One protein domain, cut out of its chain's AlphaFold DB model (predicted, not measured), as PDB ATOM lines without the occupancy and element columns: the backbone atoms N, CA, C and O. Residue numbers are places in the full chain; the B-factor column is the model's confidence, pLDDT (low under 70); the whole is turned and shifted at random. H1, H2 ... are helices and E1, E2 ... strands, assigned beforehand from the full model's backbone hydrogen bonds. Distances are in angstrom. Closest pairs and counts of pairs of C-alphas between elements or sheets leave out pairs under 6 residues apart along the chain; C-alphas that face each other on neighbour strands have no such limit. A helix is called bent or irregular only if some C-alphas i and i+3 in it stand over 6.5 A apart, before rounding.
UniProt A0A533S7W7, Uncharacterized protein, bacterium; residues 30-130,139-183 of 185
ATOM      1  N   GLU A  30     140.084 124.354 123.879       90.00
ATOM      2  CA  GLU A  30     139.638 125.749 123.886       90.00
ATOM      3  C   GLU A  30     138.227 125.902 124.469       90.00
ATOM      4  O   GLU A  30     137.371 125.027 124.302       90.00
ATOM      5  N   ILE A  31     137.986 127.037 125.136       89.44
ATOM      6  CA  ILE A  31     136.652 127.444 125.580       89.44
ATOM      7  C   ILE A  31     135.937 128.102 124.400       89.44
ATOM      8  O   ILE A  31     136.354 129.150 123.905       89.44
ATOM      9  N   ASN A  32     134.829 127.503 123.994       89.50
ATOM     10  CA  ASN A  32     133.949 128.011 122.958       89.50
ATOM     11  C   ASN A  32     132.884 128.923 123.550       89.50
ATOM     12  O   ASN A  32     132.394 128.704 124.655       89.50
ATOM     13  N   GLN A  33     132.481 129.926 122.781       82.88
ATOM     14  CA  GLN A  33     131.374 130.791 123.164       82.88
ATOM     15  C   GLN A  33     130.037 130.051 123.008       82.88
ATOM     16  O   GLN A  33     129.848 129.300 122.051       82.88
ATOM     17  N   LEU A  34     129.087 130.292 123.917       87.38
ATOM     18  CA  LEU A  34     127.786 129.610 123.899       87.38
ATOM     19  C   LEU A  34     126.802 130.167 122.852       87.38
ATOM     20  O   LEU A  34     125.677 129.676 122.734       87.38
ATOM     21  N   GLY A  35     127.204 131.197 122.107       85.38
ATOM     22  CA  GLY A  35     126.339 131.922 121.185       85.38
ATOM     23  C   GLY A  35     125.331 132.837 121.885       85.38
ATOM     24  O   GLY A  35     125.322 133.001 123.109       85.38
ATOM     25  N   PHE A  36     124.482 133.467 121.075       81.56
ATOM     26  CA  PHE A  36     123.368 134.284 121.558       81.56
ATOM     27  C   PHE A  36     122.404 133.413 122.382       81.56
ATOM     28  O   PHE A  36     122.183 132.253 122.039       81.56
ATOM     29  N   GLU A  37     121.883 133.942 123.493       88.81
ATOM     30  CA  GLU A  37     121.020 133.218 124.451       88.81
ATOM     31  C   GLU A  37     121.653 131.997 125.150       88.81
ATOM     32  O   GLU A  37     121.000 131.368 125.975       88.81
ATOM     33  N   CYS A  38     122.917 131.659 124.878       91.31
ATOM     34  CA  CYS A  38     123.646 130.560 125.512       91.31
ATOM     35  C   CYS A  38     123.055 129.148 125.291       91.31
ATOM     36  O   CYS A  38     123.415 128.214 126.007       91.31
ATOM     37  N   LYS A  39     122.206 128.956 124.270       92.31
ATOM     38  CA  LYS A  39     121.558 127.660 123.963       92.31
ATOM     39  C   LYS A  39     122.520 126.549 123.558       92.31
ATOM     40  O   LYS A  39     122.154 125.383 123.609       92.31
ATOM     41  N   ALA A  40     123.761 126.871 123.185       91.94
ATOM     42  CA  ALA A  40     124.765 125.836 122.937       91.94
ATOM     43  C   ALA A  40     124.995 124.940 124.167       91.94
ATOM     44  O   ALA A  40     125.423 123.802 124.002       91.94
ATOM     45  N   LEU A  41     124.691 125.448 125.371       93.69
ATOM     46  CA  LEU A  41     124.768 124.723 126.635       93.69
ATOM     47  C   LEU A  41     123.755 123.573 126.749       93.69
ATOM     48  O   LEU A  41     123.962 122.682 127.574       93.69
ATOM     49  N   ASP A  42     122.707 123.555 125.922       94.88
ATOM     50  CA  ASP A  42     121.698 122.500 125.935       94.88
ATOM     51  C   ASP A  42     122.321 121.122 125.666       94.88
ATOM     52  O   ASP A  42     123.033 120.888 124.676       94.88
ATOM     53  N   GLY A  43     122.035 120.183 126.562       94.88
ATOM     54  CA  GLY A  43     122.516 118.814 126.444       94.88
ATOM     55  C   GLY A  43     122.557 118.061 127.761       94.88
ATOM     56  O   GLY A  43     122.283 118.604 128.834       94.88
ATOM     57  N   THR A  44     122.927 116.791 127.650       96.62
ATOM     58  CA  THR A  44     123.065 115.880 128.781       96.62
ATOM     59  C   THR A  44     124.535 115.676 129.104       96.62
ATOM     60  O   THR A  44     125.340 115.316 128.241       96.62
ATOM     61  N   TYR A  45     124.885 115.911 130.363       96.50
ATOM     62  CA  TYR A  45     126.250 115.828 130.869       96.50
ATOM     63  C   TYR A  45     126.333 114.789 131.977       96.50
ATOM     64  O   TYR A  45     125.372 114.589 132.721       96.50
ATOM     65  N   LEU A  46     127.479 114.127 132.103       96.69
ATOM     66  CA  LEU A  46     127.754 113.283 133.255       96.69
ATOM     67  C   LEU A  46     127.702 114.137 134.517       96.69
ATOM     68  O   LEU A  46     128.245 115.242 134.573       96.69
ATOM     69  N   ASN A  47     127.035 113.614 135.542       94.44
ATOM     70  CA  ASN A  47     127.029 114.264 136.839       94.44
ATOM     71  C   ASN A  47     128.420 114.192 137.479       94.44
ATOM     72  O   ASN A  47     128.813 115.112 138.185       94.44
ATOM     73  N   GLU A  48     129.169 113.120 137.219       93.19
ATOM     74  CA  GLU A  48     130.565 112.996 137.626       93.19
ATOM     75  C   GLU A  48     131.458 113.894 136.764       93.19
ATOM     76  O   GLU A  48     131.494 113.790 135.537       93.19
ATOM     77  N   GLY A  49     132.195 114.778 137.426       90.06
ATOM     78  CA  GLY A  49     133.180 115.642 136.804       90.06
ATOM     79  C   GLY A  49     134.411 115.816 137.676       90.06
ATOM     80  O   GLY A  49     134.567 115.199 138.734       90.06
ATOM     81  N   ALA A  50     135.295 116.693 137.220       86.00
ATOM     82  CA  ALA A  50     136.528 117.013 137.917       86.00
ATOM     83  C   ALA A  50     136.653 118.519 138.115       86.00
ATOM     84  O   ALA A  50     136.400 119.290 137.191       86.00
ATOM     85  N   VAL A  51     137.090 118.923 139.305       85.31
ATOM     86  CA  VAL A  51     137.498 120.290 139.624       85.31
ATOM     87  C   VAL A  51     139.013 120.360 139.721       85.31
ATOM     88  O   VAL A  51     139.633 119.551 140.403       85.31
ATOM     89  N   VAL A  52     139.621 121.317 139.031       79.56
ATOM     90  CA  VAL A  52     141.056 121.587 139.080       79.56
ATOM     91  C   VAL A  52     141.251 122.944 139.738       79.56
ATOM     92  O   VAL A  52     140.819 123.982 139.230       79.56
ATOM     93  N   ALA A  53     141.886 122.924 140.909       67.00
ATOM     94  CA  ALA A  53     142.365 124.133 141.568       67.00
ATOM     95  C   ALA A  53     143.702 124.582 140.954       67.00
ATOM     96  O   ALA A  53     144.362 123.818 140.254       67.00
ATOM     97  N   ALA A  54     144.158 125.793 141.289       56.44
ATOM     98  CA  ALA A  54     145.420 126.365 140.790       56.44
ATOM     99  C   ALA A  54     146.685 125.517 141.077       56.44
ATOM    100  O   ALA A  54     147.756 125.798 140.555       56.44
ATOM    101  N   GLU A  55     146.583 124.488 141.922       60.28
ATOM    102  CA  GLU A  55     147.669 123.547 142.231       60.28
ATOM    103  C   GLU A  55     147.704 122.352 141.259       60.28
ATOM    104  O   GLU A  55     148.528 121.454 141.402       60.28
ATOM    105  N   GLY A  56     146.816 122.340 140.256       63.53
ATOM    106  CA  GLY A  56     146.783 121.357 139.171       63.53
ATOM    107  C   GLY A  56     146.208 119.995 139.559       63.53
ATOM    108  O   GLY A  56     146.061 119.129 138.698       63.53
ATOM    109  N   VAL A  57     145.858 119.788 140.830       68.12
ATOM    110  CA  VAL A  57     145.258 118.538 141.301       68.12
ATOM    111  C   VAL A  57     143.768 118.528 140.969       68.12
ATOM    112  O   VAL A  57     143.016 119.390 141.426       68.12
ATOM    113  N   ALA A  58     143.354 117.533 140.186       78.31
ATOM    114  CA  ALA A  58     141.955 117.260 139.898       78.31
ATOM    115  C   ALA A  58     141.302 116.526 141.079       78.31
ATOM    116  O   ALA A  58     141.811 115.501 141.532       78.31
ATOM    117  N   GLN A  59     140.169 117.031 141.559       80.25
ATOM    118  CA  GLN A  59     139.335 116.381 142.568       80.25
ATOM    119  C   GLN A  59     137.961 116.046 141.974       80.25
ATOM    120  O   GLN A  59     137.473 116.806 141.135       80.25
ATOM    121  N   PRO A  60     137.315 114.940 142.383       81.81
ATOM    122  CA  PRO A  60     135.956 114.638 141.951       81.81
ATOM    123  C   PRO A  60     134.974 115.728 142.394       81.81
ATOM    124  O   PRO A  60     135.007 116.173 143.541       81.81
ATOM    125  N   LEU A  61     134.077 116.132 141.498       86.12
ATOM    126  CA  LEU A  61     133.007 117.088 141.776       86.12
ATOM    127  C   LEU A  61     131.739 116.657 141.042       86.12
ATOM    128  O   LEU A  61     131.815 116.240 139.889       86.12
ATOM    129  N   SER A  62     130.575 116.779 141.685       87.88
ATOM    130  CA  SER A  62     129.295 116.491 141.028       87.88
ATOM    131  C   SER A  62     128.640 117.753 140.465       87.88
ATOM    132  O   SER A  62     128.614 118.792 141.132       87.88
ATOM    133  N   LEU A  63     128.063 117.674 139.267       88.94
ATOM    134  CA  LEU A  63     127.352 118.789 138.639       88.94
ATOM    135  C   LEU A  63     126.133 119.211 139.469       88.94
ATOM    136  O   LEU A  63     125.875 120.400 139.644       88.94
ATOM    137  N   THR A  64     125.424 118.251 140.064       88.44
ATOM    138  CA  THR A  64     124.314 118.525 140.982       88.44
ATOM    139  C   THR A  64     124.771 119.342 142.194       88.44
ATOM    140  O   THR A  64     124.083 120.293 142.562       88.44
ATOM    141  N   SER A  65     125.961 119.083 142.758       83.56
ATOM    142  CA  SER A  65     126.505 119.908 143.852       83.56
ATOM    143  C   SER A  65     126.840 121.338 143.417       83.56
ATOM    144  O   SER A  65     126.551 122.280 144.154       83.56
ATOM    145  N   VAL A  66     127.365 121.525 142.198       84.44
ATOM    146  CA  VAL A  66     127.626 122.855 141.616       84.44
ATOM    147  C   VAL A  66     126.333 123.655 141.463       84.44
ATOM    148  O   VAL A  66     126.316 124.860 141.702       84.44
ATOM    149  N   LEU A  67     125.240 122.977 141.117       85.69
ATOM    150  CA  LEU A  67     123.907 123.558 140.936       85.69
ATOM    151  C   LEU A  67     123.098 123.637 142.250       85.69
ATOM    152  O   LEU A  67     121.895 123.923 142.228       85.69
ATOM    153  N   ALA A  68     123.738 123.380 143.399       82.75
ATOM    154  CA  ALA A  68     123.107 123.330 144.719       82.75
ATOM    155  C   ALA A  68     121.862 122.417 144.743       82.75
ATOM    156  O   ALA A  68     120.768 122.797 145.182       82.75
ATOM    157  N   MET A  69     122.014 121.208 144.206       80.56
ATOM    158  CA  MET A  69     121.006 120.151 144.147       80.56
ATOM    159  C   MET A  69     121.511 118.906 144.869       80.56
ATOM    160  O   MET A  69     122.622 118.441 144.633       80.56
ATOM    161  N   GLN A  70     120.668 118.330 145.724       81.25
ATOM    162  CA  GLN A  70     120.917 117.015 146.306       81.25
ATOM    163  C   GLN A  70     120.305 115.965 145.381       81.25
ATOM    164  O   GLN A  70     119.091 115.788 145.357       81.25
ATOM    165  N   SER A  71     121.135 115.310 144.573       84.50
ATOM    166  CA  SER A  71     120.701 114.230 143.688       84.50
ATOM    167  C   SER A  71     121.843 113.248 143.458       84.50
ATOM    168  O   SER A  71     122.991 113.659 143.272       84.50
ATOM    169  N   SER A  72     121.512 111.955 143.469       88.00
ATOM    170  CA  SER A  72     122.415 110.843 143.155       88.00
ATOM    171  C   SER A  72     122.375 110.456 141.673       88.00
ATOM    172  O   SER A  72     122.708 109.321 141.333       88.00
ATOM    173  N   ALA A  73     121.910 111.363 140.809       91.38
ATOM    174  CA  ALA A  73     121.794 111.111 139.383       91.38
ATOM    175  C   ALA A  73     123.150 110.812 138.735       91.38
ATOM    176  O   ALA A  73     124.191 111.317 139.171       91.38
ATOM    177  N   ARG A  74     123.131 110.005 137.675       94.94
ATOM    178  CA  ARG A  74     124.312 109.682 136.864       94.94
ATOM    179  C   ARG A  74     124.582 110.748 135.816       94.94
ATOM    180  O   ARG A  74     125.739 111.066 135.553       94.94
ATOM    181  N   ALA A  75     123.525 111.306 135.245       95.75
ATOM    182  CA  ALA A  75     123.581 112.353 134.245       95.75
ATOM    183  C   ALA A  75     122.633 113.502 134.598       95.75
ATOM    184  O   ALA A  75     121.682 113.359 135.366       95.75
ATOM    185  N   VAL A  76     122.911 114.672 134.038       95.88
ATOM    186  CA  VAL A  76     122.120 115.881 134.226       95.88
ATOM    187  C   VAL A  76     121.894 116.517 132.867       95.88
ATOM    188  O   VAL A  76     122.844 116.899 132.182       95.88
ATOM    189  N   THR A  77     120.629 116.659 132.493       96.62
ATOM    190  CA  THR A  77     120.229 117.386 131.292       96.62
ATOM    191  C   THR A  77     119.996 118.847 131.646       96.62
ATOM    192  O   THR A  77     119.196 119.168 132.529       96.62
ATOM    193  N   LEU A  78     120.700 119.735 130.952       95.88
ATOM    194  CA  LEU A  78     120.577 121.181 131.081       95.88
ATOM    195  C   LEU A  78     119.801 121.721 129.882       95.88
ATOM    196  O   LEU A  78     120.128 121.393 128.744       95.88
ATOM    197  N   ASN A  79     118.778 122.535 130.146       95.75
ATOM    198  CA  ASN A  79     117.995 123.214 129.116       95.75
ATOM    199  C   ASN A  79     117.890 124.706 129.438       95.75
ATOM    200  O   ASN A  79     117.385 125.099 130.493       95.75
ATOM    201  N   VAL A  80     118.351 125.536 128.516       94.69
ATOM    202  CA  VAL A  80     118.368 126.990 128.599       94.69
ATOM    203  C   VAL A  80     117.066 127.545 128.032       94.69
ATOM    204  O   VAL A  80     116.764 127.418 126.845       94.69
ATOM    205  N   HIS A  81     116.288 128.210 128.885       94.25
ATOM    206  CA  HIS A  81     115.070 128.898 128.478       94.25
ATOM    207  C   HIS A  81     115.216 130.413 128.610       94.25
ATOM    208  O   HIS A  81     115.267 130.961 129.712       94.25
ATOM    209  N   THR A  82     115.253 131.106 127.475       91.25
ATOM    210  CA  THR A  82     115.294 132.569 127.439       91.25
ATOM    211  C   THR A  82     113.962 133.159 127.872       91.25
ATOM    212  O   THR A  82     112.947 132.976 127.204       91.25
ATOM    213  N   ARG A  83     113.972 133.920 128.967       89.25
ATOM    214  CA  ARG A  83     112.791 134.632 129.469       89.25
ATOM    215  C   ARG A  83     112.677 136.032 128.895       89.25
ATOM    216  O   ARG A  83     111.596 136.464 128.504       89.25
ATOM    217  N   LYS A  84     113.788 136.762 128.879       86.88
ATOM    218  CA  LYS A  84     113.833 138.158 128.444       86.88
ATOM    219  C   LYS A  84     115.194 138.469 127.853       86.88
ATOM    220  O   LYS A  84     116.197 137.956 128.326       86.88
ATOM    221  N   ILE A  85     115.221 139.357 126.873       84.44
ATOM    222  CA  ILE A  85     116.450 139.922 126.319       84.44
ATOM    223  C   ILE A  85     116.446 141.414 126.656       84.44
ATOM    224  O   ILE A  85     115.403 142.073 126.559       84.44
ATOM    225  N   ASP A  86     117.569 141.929 127.144       78.12
ATOM    226  CA  ASP A  86     117.734 143.345 127.447       78.12
ATOM    227  C   ASP A  86     118.170 144.151 126.208       78.12
ATOM    228  O   ASP A  86     118.373 143.619 125.119       78.12
ATOM    229  N   GLN A  87     118.287 145.471 126.361       74.19
ATOM    230  CA  GLN A  87     118.689 146.357 125.260       74.19
ATOM    231  C   GLN A  87     120.174 146.223 124.881       74.19
ATOM    232  O   GLN A  87     120.562 146.670 123.804       74.19
ATOM    233  N   ASN A  88     120.992 145.612 125.741       69.88
ATOM    234  CA  ASN A  88     122.411 145.354 125.503       69.88
ATOM    235  C   ASN A  88     122.648 144.006 124.799       69.88
ATOM    236  O   ASN A  88     123.777 143.716 124.402       69.88
ATOM    237  N   GLY A  89     121.594 143.200 124.620       72.25
ATOM    238  CA  GLY A  89     121.665 141.855 124.055       72.25
ATOM    239  C   GLY A  89     121.969 140.764 125.086       72.25
ATOM    240  O   GLY A  89     122.145 139.610 124.694       72.25
ATOM    241  N   ASP A  90     122.001 141.096 126.378       78.19
ATOM    242  CA  ASP A  90     122.107 140.117 127.456       78.19
ATOM    243  C   ASP A  90     120.740 139.462 127.686       78.19
ATOM    244  O   ASP A  90     119.684 140.099 127.614       78.19
ATOM    245  N   SER A  91     120.745 138.155 127.941       83.88
ATOM    246  CA  SER A  91     119.512 137.373 128.079       83.88
ATOM    247  C   SER A  91     119.327 136.886 129.511       83.88
ATOM    248  O   SER A  91     120.222 136.278 130.088       83.88
ATOM    249  N   PHE A  92     118.147 137.117 130.075       87.25
ATOM    250  CA  PHE A  92     117.679 136.505 131.313       87.25
ATOM    251  C   PHE A  92     117.235 135.081 130.995       87.25
ATOM    252  O   PHE A  92     116.360 134.877 130.143       87.25
ATOM    253  N   ILE A  93     117.852 134.112 131.657       88.75
ATOM    254  CA  ILE A  93     117.700 132.690 131.382       88.75
ATOM    255  C   ILE A  93     117.127 131.997 132.618       88.75
ATOM    256  O   ILE A  93     117.636 132.160 133.723       88.75
ATOM    257  N   THR A  94     116.136 131.138 132.412       92.44
ATOM    258  CA  THR A  94     115.852 130.054 133.355       92.44
ATOM    259  C   THR A  94     116.605 128.819 132.891       92.44
ATOM    260  O   THR A  94     116.397 128.339 131.774       92.44
ATOM    261  N   LEU A  95     117.500 128.309 133.736       93.25
ATOM    262  CA  LEU A  95     118.186 127.048 133.483       93.25
ATOM    263  C   LEU A  95     117.373 125.915 134.107       93.25
ATOM    264  O   LEU A  95     117.273 125.809 135.329       93.25
ATOM    265  N   ARG A  96     116.793 125.062 133.265       94.94
ATOM    266  CA  ARG A  96     116.098 123.853 133.699       94.94
ATOM    267  C   ARG A  96     117.092 122.703 133.801       94.94
ATOM    268  O   ARG A  96     117.748 122.348 132.823       94.94
ATOM    269  N   VAL A  97     117.154 122.106 134.981       94.19
ATOM    270  CA  VAL A  97     118.050 121.007 135.331       94.19
ATOM    271  C   VAL A  97     117.213 119.751 135.545       94.19
ATOM    272  O   VAL A  97     116.363 119.724 136.435       94.19
ATOM    273  N   VAL A  98     117.438 118.718 134.734       95.38
ATOM    274  CA  VAL A  98     116.705 117.443 134.787       95.38
ATOM    275  C   VAL A  98     117.693 116.307 135.085       95.38
ATOM    276  O   VAL A  98     118.455 115.920 134.196       95.38
ATOM    277  N   PRO A  99     117.739 115.788 136.323       93.69
ATOM    278  CA  PRO A  99     118.606 114.666 136.681       93.69
ATOM    279  C   PRO A  99     118.085 113.351 136.079       93.69
ATOM    280  O   PRO A  99     116.899 113.076 136.201       93.69
ATOM    281  N   ASP A 100     118.948 112.543 135.454       93.19
ATOM    282  CA  ASP A 100     118.621 111.232 134.849       93.19
ATOM    283  C   ASP A 100     117.353 111.223 133.966       93.19
ATOM    284  O   ASP A 100     116.620 110.239 133.926       93.19
ATOM    285  N   GLU A 101     117.072 112.338 133.280       89.25
ATOM    286  CA  GLU A 101     115.839 112.558 132.495       89.25
ATOM    287  C   GLU A 101     114.527 112.456 133.307       89.25
ATOM    288  O   GLU A 101     113.426 112.531 132.752       89.25
ATOM    289  N   ASP A 102     114.621 112.381 134.637       90.12
ATOM    290  CA  ASP A 102     113.481 112.373 135.538       90.12
ATOM    291  C   ASP A 102     112.891 113.780 135.677       90.12
ATOM    292  O   ASP A 102     113.324 114.620 136.473       90.12
ATOM    293  N   SER A 103     111.838 114.022 134.902       87.00
ATOM    294  CA  SER A 103     111.102 115.285 134.919       87.00
ATOM    295  C   SER A 103     110.427 115.577 136.267       87.00
ATOM    296  O   SER A 103     110.125 116.739 136.534       87.00
ATOM    297  N   ALA A 104     110.198 114.574 137.127       87.38
ATOM    298  CA  ALA A 104     109.637 114.795 138.463       87.38
ATOM    299  C   ALA A 104     110.657 115.423 139.426       87.38
ATOM    300  O   ALA A 104     110.276 116.172 140.325       87.38
ATOM    301  N   SER A 105     111.948 115.165 139.203       87.50
ATOM    302  CA  SER A 105     113.068 115.721 139.974       87.50
ATOM    303  C   SER A 105     113.656 116.991 139.344       87.50
ATOM    304  O   SER A 105     114.751 117.433 139.706       87.50
ATOM    305  N   MET A 106     112.946 117.575 138.375       91.75
ATOM    306  CA  MET A 106     113.373 118.766 137.653       91.75
ATOM    307  C   MET A 106     113.433 119.991 138.574       91.75
ATOM    308  O   MET A 106     112.539 120.229 139.387       91.75
ATOM    309  N   LYS A 107     114.488 120.795 138.414       91.12
ATOM    310  CA  LYS A 107     114.666 122.071 139.112       91.12
ATOM    311  C   LYS A 107     114.907 123.191 138.112       91.12
ATOM    312  O   LYS A 107     115.721 123.050 137.203       91.12
ATOM    313  N   GLU A 108     114.245 124.319 138.321       91.38
ATOM    314  CA  GLU A 108     114.473 125.543 137.554       91.38
ATOM    315  C   GLU A 108     115.341 126.510 138.363       91.38
ATOM    316  O   GLU A 108     115.143 126.701 139.566       91.38
ATOM    317  N   LEU A 109     116.350 127.080 137.707       88.12
ATOM    318  CA  LEU A 109     117.232 128.097 138.264       88.12
ATOM    319  C   LEU A 109     116.962 129.418 137.538       88.12
ATOM    320  O   LEU A 109     117.387 129.604 136.399       88.12
ATOM    321  N   ASP A 110     116.267 130.335 138.212       82.38
ATOM    322  CA  ASP A 110     115.843 131.633 137.656       82.38
ATOM    323  C   ASP A 110     116.891 132.753 137.807       82.38
ATOM    324  O   ASP A 110     116.679 133.878 137.366       82.38
ATOM    325  N   GLY A 111     118.027 132.467 138.450       79.06
ATOM    326  CA  GLY A 111     119.129 133.413 138.674       79.06
ATOM    327  C   GLY A 111     120.228 133.345 137.612       79.06
ATOM    328  O   GLY A 111     121.387 133.624 137.934       79.06
ATOM    329  N   CYS A 112     119.902 132.900 136.395       85.69
ATOM    330  CA  CYS A 112     120.868 132.697 135.321       85.69
ATOM    331  C   CYS A 112     120.771 133.784 134.240       85.69
ATOM    332  O   CYS A 112     119.695 134.218 133.833       85.69
ATOM    333  N   PHE A 113     121.924 134.215 133.736       86.56
ATOM    334  CA  PHE A 113     122.045 135.287 132.753       86.56
ATOM    335  C   PHE A 113     123.052 134.882 131.683       86.56
ATOM    336  O   PHE A 113     124.168 134.474 131.998       86.56
ATOM    337  N   CYS A 114     122.684 135.007 130.415       87.00
ATOM    338  CA  CYS A 114     123.622 134.883 129.312       87.00
ATOM    339  C   CYS A 114     124.219 136.261 129.020       87.00
ATOM    340  O   CYS A 114     123.539 137.121 128.461       87.00
ATOM    341  N   ILE A 115     125.479 136.458 129.409       81.12
ATOM    342  CA  ILE A 115     126.206 137.722 129.263       81.12
ATOM    343  C   ILE A 115     127.382 137.474 128.342       81.12
ATOM    344  O   ILE A 115     128.237 136.636 128.638       81.12
ATOM    345  N   LYS A 116     127.432 138.189 127.213       80.62
ATOM    346  CA  LYS A 116     128.496 138.026 126.202       80.62
ATOM    347  C   LYS A 116     128.806 136.547 125.902       80.62
ATOM    348  O   LYS A 116     129.968 136.153 125.834       80.62
ATOM    349  N   GLN A 117     127.757 135.738 125.724       84.44
ATOM    350  CA  GLN A 117     127.843 134.313 125.366       84.44
ATOM    351  C   GLN A 117     128.466 133.403 126.448       84.44
ATOM    352  O   GLN A 117     128.991 132.333 126.144       84.44
ATOM    353  N   THR A 118     128.428 133.826 127.712       85.38
ATOM    354  CA  THR A 118     128.740 133.019 128.902       85.38
ATOM    355  C   THR A 118     127.504 132.965 129.791       85.38
ATOM    356  O   THR A 118     126.888 134.002 130.039       85.38
ATOM    357  N   LEU A 119     127.143 131.777 130.278       88.38
ATOM    358  CA  LEU A 119     125.990 131.616 131.159       88.38
ATOM    359  C   LEU A 119     126.437 131.766 132.616       88.38
ATOM    360  O   LEU A 119     127.132 130.904 133.144       88.38
ATOM    361  N   ALA A 120     126.042 132.850 133.270       87.44
ATOM    362  CA  ALA A 120     126.308 133.110 134.678       87.44
ATOM    363  C   ALA A 120     125.072 132.767 135.512       87.44
ATOM    364  O   ALA A 120     124.047 133.426 135.372       87.44
ATOM    365  N   CYS A 121     125.162 131.777 136.394       84.62
ATOM    366  CA  CYS A 121     124.119 131.451 137.363       84.62
ATOM    367  C   CYS A 121     124.541 131.927 138.755       84.62
ATOM    368  O   CYS A 121     125.600 131.552 139.264       84.62
ATOM    369  N   THR A 122     123.709 132.769 139.361       74.19
ATOM    370  CA  THR A 122     123.965 133.410 140.655       74.19
ATOM    371  C   THR A 122     122.807 133.159 141.614       74.19
ATOM    372  O   THR A 122     121.679 132.898 141.200       74.19
ATOM    373  N   GLN A 123     123.065 133.285 142.914       63.28
ATOM    374  CA  GLN A 123     122.009 133.271 143.936       63.28
ATOM    375  C   GLN A 123     121.305 134.634 144.090       63.28
ATOM    376  O   GLN A 123     120.447 134.801 144.958       63.28
ATOM    377  N   VAL A 124     121.665 135.630 143.274       53.22
ATOM    378  CA  VAL A 124     121.094 136.976 143.333       53.22
ATOM    379  C   VAL A 124     119.813 137.017 142.502       53.22
ATOM    380  O   VAL A 124     119.800 136.669 141.326       53.22
ATOM    381  N   SER A 125     118.717 137.456 143.122       50.25
ATOM    382  CA  SER A 125     117.430 137.642 142.441       50.25
ATOM    383  C   SER A 125     117.539 138.670 141.304       50.25
ATOM    384  O   SER A 125     118.162 139.720 141.474       50.25
ATOM    385  N   GLU A 126     116.841 138.418 140.189       51.31
ATOM    386  CA  GLU A 126     116.746 139.293 139.003       51.31
ATOM    387  C   GLU A 126     116.472 140.772 139.343       51.31
ATOM    388  O   GLU A 126     116.937 141.673 138.645       51.31
ATOM    389  N   LYS A 127     115.757 141.042 140.447       50.34
ATOM    390  CA  LYS A 127     115.407 142.394 140.916       50.34
ATOM    391  C   LYS A 127     116.623 143.250 141.298       50.34
ATOM    392  O   LYS A 127     116.529 144.475 141.270       50.34
ATOM    393  N   TYR A 128     117.740 142.625 141.664       46.84
ATOM    394  CA  TYR A 128     118.947 143.314 142.129       46.84
ATOM    395  C   TYR A 128     120.071 143.332 141.086       46.84
ATOM    396  O   TYR A 128     121.073 144.009 141.300       46.84
ATOM    397  N   TRP A 129     119.888 142.671 139.935       44.75
ATOM    398  CA  TRP A 129     120.882 142.634 138.855       44.75
ATOM    399  C   TRP A 129     121.124 144.008 138.208       44.75
ATOM    400  O   TRP A 129     122.247 144.343 137.846       44.75
ATOM    401  N   SER A 130     120.094 144.861 138.118       41.75
ATOM    402  CA  SER A 130     120.203 146.195 137.502       41.75
ATOM    403  C   SER A 130     120.957 147.228 138.349       41.75
ATOM    404  O   SER A 130     121.002 148.402 137.982       41.75
ATOM    405  N   SER A 139     127.939 134.456 151.429       47.00
ATOM    406  CA  SER A 139     128.591 133.396 150.643       47.00
ATOM    407  C   SER A 139     127.764 133.059 149.390       47.00
ATOM    408  O   SER A 139     126.977 132.117 149.378       47.00
ATOM    409  N   GLN A 140     127.880 133.874 148.346       55.19
ATOM    410  CA  GLN A 140     127.165 133.694 147.088       55.19
ATOM    411  C   GLN A 140     127.998 132.793 146.183       55.19
ATOM    412  O   GLN A 140     129.031 133.218 145.665       55.19
ATOM    413  N   GLN A 141     127.567 131.546 146.004       65.94
ATOM    414  CA  GLN A 141     128.174 130.647 145.028       65.94
ATOM    415  C   GLN A 141     127.705 131.067 143.632       65.94
ATOM    416  O   GLN A 141     126.548 130.850 143.269       65.94
ATOM    417  N   ASN A 142     128.596 131.700 142.872       76.44
ATOM    418  CA  ASN A 142     128.343 132.063 141.481       76.44
ATOM    419  C   ASN A 142     129.057 131.063 140.579       76.44
ATOM    420  O   ASN A 142     130.210 130.698 140.827       76.44
ATOM    421  N   VAL A 143     128.380 130.624 139.525       84.62
ATOM    422  CA  VAL A 143     128.925 129.655 138.576       84.62
ATOM    423  C   VAL A 143     128.801 130.208 137.170       84.62
ATOM    424  O   VAL A 143     127.726 130.642 136.760       84.62
ATOM    425  N   TYR A 144     129.904 130.178 136.429       88.50
ATOM    426  CA  TYR A 144     129.959 130.623 135.041       88.50
ATOM    427  C   TYR A 144     130.197 129.417 134.155       88.50
ATOM    428  O   TYR A 144     131.248 128.786 134.247       88.50
ATOM    429  N   PHE A 145     129.231 129.103 133.307       91.62
ATOM    430  CA  PHE A 145     129.303 127.986 132.390       91.62
ATOM    431  C   PHE A 145     129.717 128.426 130.993       91.62
ATOM    432  O   PHE A 145     129.321 129.483 130.491       91.62
ATOM    433  N   SER A 146     130.485 127.552 130.361       92.31
ATOM    434  CA  SER A 146     130.829 127.584 128.953       92.31
ATOM    435  C   SER A 146     130.991 126.154 128.434       92.31
ATOM    436  O   SER A 146     130.788 125.186 129.171       92.31
ATOM    437  N   ILE A 147     131.359 126.005 127.167       92.88
ATOM    438  CA  ILE A 147     131.596 124.703 126.544       92.88
ATOM    439  C   ILE A 147     133.039 124.608 126.058       92.88
ATOM    440  O   ILE A 147     133.581 125.566 125.520       92.88
ATOM    441  N   ALA A 148     133.657 123.441 126.223       92.19
ATOM    442  CA  ALA A 148     134.939 123.123 125.604       92.19
ATOM    443  C   ALA A 148     134.784 122.688 124.133       92.19
ATOM    444  O   ALA A 148     133.707 122.295 123.683       92.19
ATOM    445  N   SER A 149     135.884 122.695 123.379       89.62
ATOM    446  CA  SER A 149     135.945 122.203 121.987       89.62
ATOM    447  C   SER A 149     135.320 120.817 121.752       89.62
ATOM    448  O   SER A 149     134.714 120.583 120.708       89.62
ATOM    449  N   ASP A 150     135.385 119.927 122.742       90.75
ATOM    450  CA  ASP A 150     134.828 118.573 122.691       90.75
ATOM    451  C   ASP A 150     133.363 118.479 123.164       90.75
ATOM    452  O   ASP A 150     132.846 117.385 123.385       90.75
ATOM    453  N   ARG A 151     132.694 119.626 123.326       92.44
ATOM    454  CA  ARG A 151     131.333 119.779 123.861       92.44
ATOM    455  C   ARG A 151     131.165 119.423 125.340       92.44
ATOM    456  O   ARG A 151     130.026 119.363 125.798       92.44
ATOM    457  N   SER A 152     132.248 119.225 126.093       94.25
ATOM    458  CA  SER A 152     132.162 119.121 127.553       94.25
ATOM    459  C   SER A 152     131.672 120.434 128.156       94.25
ATOM    460  O   SER A 152     132.049 121.517 127.698       94.25
ATOM    461  N   LEU A 153     130.890 120.338 129.228       94.69
ATOM    462  CA  LEU A 153     130.525 121.491 130.037       94.69
ATOM    463  C   LEU A 153     131.737 121.908 130.867       94.69
ATOM    464  O   LEU A 153     132.320 121.091 131.579       94.69
ATOM    465  N   VAL A 154     132.096 123.184 130.797       93.25
ATOM    466  CA  VAL A 154     133.143 123.787 131.622       93.25
ATOM    467  C   VAL A 154     132.498 124.818 132.529       93.25
ATOM    468  O   VAL A 154     131.688 125.627 132.081       93.25
ATOM    469  N   ALA A 155     132.873 124.812 133.801       90.12
ATOM    470  CA  ALA A 155     132.395 125.767 134.783       90.12
ATOM    471  C   ALA A 155     133.563 126.462 135.485       90.12
ATOM    472  O   ALA A 155     134.541 125.824 135.868       90.12
ATOM    473  N   ARG A 156     133.446 127.771 135.697       87.69
ATOM    474  CA  ARG A 156     134.302 128.537 136.605       87.69
ATOM    475  C   ARG A 156     133.516 128.803 137.883       87.69
ATOM    476  O   ARG A 156     132.440 129.402 137.830       87.69
ATOM    477  N   LEU A 157     134.030 128.324 139.014       82.12
ATOM    478  CA  LEU A 157     133.342 128.399 140.303       82.12
ATOM    479  C   LEU A 157     133.872 129.596 141.097       82.12
ATOM    480  O   LEU A 157     135.041 129.622 141.471       82.12
ATOM    481  N   GLN A 158     133.030 130.586 141.375       75.62
ATOM    482  CA  GLN A 158     133.384 131.704 142.251       75.62
ATOM    483  C   GLN A 158     132.876 131.477 143.673       75.62
ATOM    484  O   GLN A 158     131.785 130.946 143.877       75.62
ATOM    485  N   ASN A 159     133.670 131.922 144.654       62.56
ATOM    486  CA  ASN A 159     133.409 131.738 146.088       62.56
ATOM    487  C   ASN A 159     133.248 130.261 146.496       62.56
ATOM    488  O   ASN A 159     132.526 129.941 147.439       62.56
ATOM    489  N   TYR A 160     133.926 129.352 145.785       49.94
ATOM    490  CA  TYR A 160     133.995 127.943 146.156       49.94
ATOM    491  C   TYR A 160     134.865 127.793 147.412       49.94
ATOM    492  O   TYR A 160     136.094 127.772 147.337       49.94
ATOM    493  N   HIS A 161     134.230 127.727 148.581       47.50
ATOM    494  CA  HIS A 161     134.889 127.337 149.822       47.50
ATOM    495  C   HIS A 161     134.906 125.807 149.889       47.50
ATOM    496  O   HIS A 161     133.896 125.182 150.195       47.50
ATOM    497  N   ALA A 162     136.050 125.194 149.580       37.03
ATOM    498  CA  ALA A 162     136.316 123.839 150.043       37.03
ATOM    499  C   ALA A 162     136.576 123.935 151.554       37.03
ATOM    500  O   ALA A 162     137.573 124.529 151.969       37.03
ATOM    501  N   ASP A 163     135.648 123.441 152.374       30.45
ATOM    502  CA  ASP A 163     135.792 123.443 153.829       30.45
ATOM    503  C   ASP A 163     137.112 122.781 154.260       30.45
ATOM    504  O   ASP A 163     137.481 121.691 153.815       30.45
ATOM    505  N   VAL A 164     137.836 123.473 155.142       32.44
ATOM    506  CA  VAL A 164     139.130 123.058 155.693       32.44
ATOM    507  C   VAL A 164     138.910 122.119 156.880       32.44
ATOM    508  O   VAL A 164     138.342 122.506 157.901       32.44
ATOM    509  N   ILE A 165     139.455 120.906 156.795       35.06
ATOM    510  CA  ILE A 165     139.742 120.069 157.964       35.06
ATOM    511  C   ILE A 165     140.935 120.710 158.707       35.06
ATOM    512  O   ILE A 165     142.020 120.809 158.146       35.06
ATOM    513  N   LEU A 166     140.730 121.121 159.969       34.44
ATOM    514  CA  LEU A 166     141.733 121.611 160.944       34.44
ATOM    515  C   LEU A 166     142.386 123.003 160.692       34.44
ATOM    516  O   LEU A 166     143.504 123.124 160.205       34.44
ATOM    517  N   LEU A 167     141.723 124.052 161.205       28.94
ATOM    518  CA  LEU A 167     142.312 125.251 161.854       28.94
ATOM    519  C   LEU A 167     143.329 126.130 161.085       28.94
ATOM    520  O   LEU A 167     144.146 126.804 161.715       28.94
ATOM    521  N   ILE A 168     143.245 126.242 159.758       30.30
ATOM    522  CA  ILE A 168     143.912 127.334 159.023       30.30
ATOM    523  C   ILE A 168     142.902 127.985 158.067       30.30
ATOM    524  O   ILE A 168     142.466 127.334 157.121       30.30
ATOM    525  N   PRO A 169     142.511 129.259 158.267       28.81
ATOM    526  CA  PRO A 169     141.685 129.957 157.292       28.81
ATOM    527  C   PRO A 169     142.513 130.225 156.028       28.81
ATOM    528  O   PRO A 169     143.398 131.082 156.016       28.81
ATOM    529  N   VAL A 170     142.240 129.487 154.951       34.94
ATOM    530  CA  VAL A 170     142.851 129.730 153.638       34.94
ATOM    531  C   VAL A 170     142.077 130.853 152.945       34.94
ATOM    532  O   VAL A 170     141.114 130.623 152.219       34.94
ATOM    533  N   PHE A 171     142.500 132.099 153.171       33.31
ATOM    534  CA  PHE A 171     142.106 133.237 152.338       33.31
ATOM    535  C   PHE A 171     142.887 133.194 151.023       33.31
ATOM    536  O   PHE A 171     143.900 133.866 150.844       33.31
ATOM    537  N   GLY A 172     142.409 132.379 150.093       39.59
ATOM    538  CA  GLY A 172     142.780 132.454 148.691       39.59
ATOM    539  C   GLY A 172     141.505 132.356 147.881       39.59
ATOM    540  O   GLY A 172     140.942 131.273 147.782       39.59
ATOM    541  N   ILE A 173     141.047 133.479 147.322       49.94
ATOM    542  CA  ILE A 173     140.001 133.517 146.292       49.94
ATOM    543  C   ILE A 173     140.594 132.827 145.056       49.94
ATOM    544  O   ILE A 173     141.113 133.471 144.149       49.94
ATOM    545  N   LYS A 174     140.653 131.498 145.079       63.94
ATOM    546  CA  LYS A 174     141.023 130.676 143.935       63.94
ATOM    547  C   LYS A 174     139.703 130.188 143.374       63.94
ATOM    548  O   LYS A 174     139.004 129.429 144.030       63.94
ATOM    549  N   GLU A 175     139.335 130.695 142.211       75.31
ATOM    550  CA  GLU A 175     138.136 130.285 141.493       75.31
ATOM    551  C   GLU A 175     138.499 129.042 140.665       75.31
ATOM    552  O   GLU A 175     139.200 129.179 139.663       75.31
ATOM    553  N   PRO A 176     138.152 127.813 141.072       83.31
ATOM    554  CA  PRO A 176     138.602 126.646 140.334       83.31
ATOM    555  C   PRO A 176     137.812 126.452 139.037       83.31
ATOM    556  O   PRO A 176     136.677 126.923 138.879       83.31
ATOM    557  N   TRP A 177     138.418 125.705 138.118       88.06
ATOM    558  CA  TRP A 177     137.760 125.225 136.911       88.06
ATOM    559  C   TRP A 177     137.176 123.841 137.153       88.06
ATOM    560  O   TRP A 177     137.836 122.990 137.738       88.06
ATOM    561  N   ALA A 178     135.970 123.591 136.667       90.81
ATOM    562  CA  ALA A 178     135.352 122.276 136.664       90.81
ATOM    563  C   ALA A 178     134.971 121.863 135.245       90.81
ATOM    564  O   ALA A 178     134.658 122.715 134.410       90.81
ATOM    565  N   ARG A 179     134.991 120.559 134.975       93.81
ATOM    566  CA  ARG A 179     134.587 119.986 133.690       93.81
ATOM    567  C   ARG A 179     133.713 118.756 133.890       93.81
ATOM    568  O   ARG A 179     134.017 117.916 134.737       93.81
ATOM    569  N   PHE A 180     132.684 118.651 133.057       95.31
ATOM    570  CA  PHE A 180     131.739 117.540 133.004       95.31
ATOM    571  C   PHE A 180     131.612 117.072 131.555       95.31
ATOM    572  O   PHE A 180     131.388 117.883 130.651       95.31
ATOM    573  N   GLU A 181     131.795 115.776 131.313       95.56
ATOM    574  CA  GLU A 181     131.717 115.240 129.954       95.56
ATOM    575  C   GLU A 181     130.270 115.212 129.455       95.56
ATOM    576  O   GLU A 181     129.332 115.032 130.230       95.56
ATOM    577  N   ARG A 182     130.080 115.370 128.145       95.00
ATOM    578  CA  ARG A 182     128.774 115.188 127.504       95.00
ATOM    579  C   ARG A 182     128.484 113.695 127.312       95.00
ATOM    580  O   ARG A 182     129.387 112.948 126.950       95.00
ATOM    581  N   VAL A 183     127.235 113.278 127.523       92.50
ATOM    582  CA  VAL A 183     126.808 111.868 127.422       92.50
ATOM    583  C   VAL A 183     126.689 111.394 125.969       92.50
ATOM    584  O   VAL A 183     127.050 110.259 125.677       92.50
TER     585      VAL A 183
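AT A GLANCE: This is residues 30 to 130 and 139 to 183 of the 185 residues of an uncharacterized protein of bacterium (UniProt A0A533S7W7). The domain is a closed barrel of eight antiparallel strands, running round the ring E1, E3, E4, E5, E6, E7, E8, E9 and back to E1. E2 is paired onto E1 as an extra strand that is not in the ring, the short helices H1 and H2 lie outside the barrel wall, the short helix H3 is on the barrel, and residues 163 to 169 stick out as the far part of a long loop. The 146 printed residues include three named helices and nine named strands, in the order H1 E1 E2 H2 E3 E4 E5 E6 H3 E7 E8 E9, and the class is mostly strand. The whole is compact, with a radius of gyration of the C-alphas of 15.2 A and spans of 47 by 34 by 32 A.

HOW THE PARTS SIT: Residues 31 to 32 pair antiparallel with residues 147 to 148 of E7, residues 142 to 148. H1, residues 36 to 41, is on the barrel, outside it, at a height over the sheet of 5.9 A. H1 is irregular, with C-alphas 37 and 40 8.4 A apart; 0 of its 2 O i to N i+4 pairs and 1 of its 3 O i to N i+3 pairs are within hydrogen-bond range. E1, residues 43 to 52, bends by 73 degrees at residue 48 and forms a hairpin with E2, residues 58 to 62, with N 51 and O 59 2.8 A apart. H2, residues 63 to 66, is on the barrel, outside it, at a height of 5.2 A. E3, residues 75 to 85, is the neighbour of E1, with N 45 and O 76 2.9 A apart. A meander, each strand the antiparallel neighbour of the one before, runs from E3 through E4, residues 91 to 99, and E5, residues 107 to 115, to E6, residues 118 to 121; N 79 and O 96, N 95 and O 109, and N 113 and O 120 are 2.9, 3.0 and 2.8 A apart. H3, residues 126 to 129, is on the barrel; its closest C-alpha to E5 is that of Glu 126, 6.4 A from that of Gly 111. E6 and E7 are neighbours, with N 121 and O 143 2.8 A apart. A second meander is E7, E8, residues 153 to 158, and E9, residues 177 to 182, with N 146 and O 154, and N 155 and O 178, each 2.8 A apart. E9 and E1 close the ring, with N 52 and O 177 2.8 A apart.

IN THESE COORDINATES: H1 begins at C-alpha 36 (123.368, 134.284, 121.558). E3 is 29.6 A long, E4 24.3 A, E1 22.6 A and E5 21.8 A. E9 ends at C-alpha 182 (128.774, 115.188, 127.504).

THE WHOLE: The two C-alphas farthest apart are those of Gln 87 and Leu 166, 49.2 A. Residues 131 to 138 are not printed, and C-alphas 130 and 139 are 20.2 A apart across the cut. The link from E8 to E9 is long. Low confidence covers, among others, residues 123 to 130 and 159 to 174.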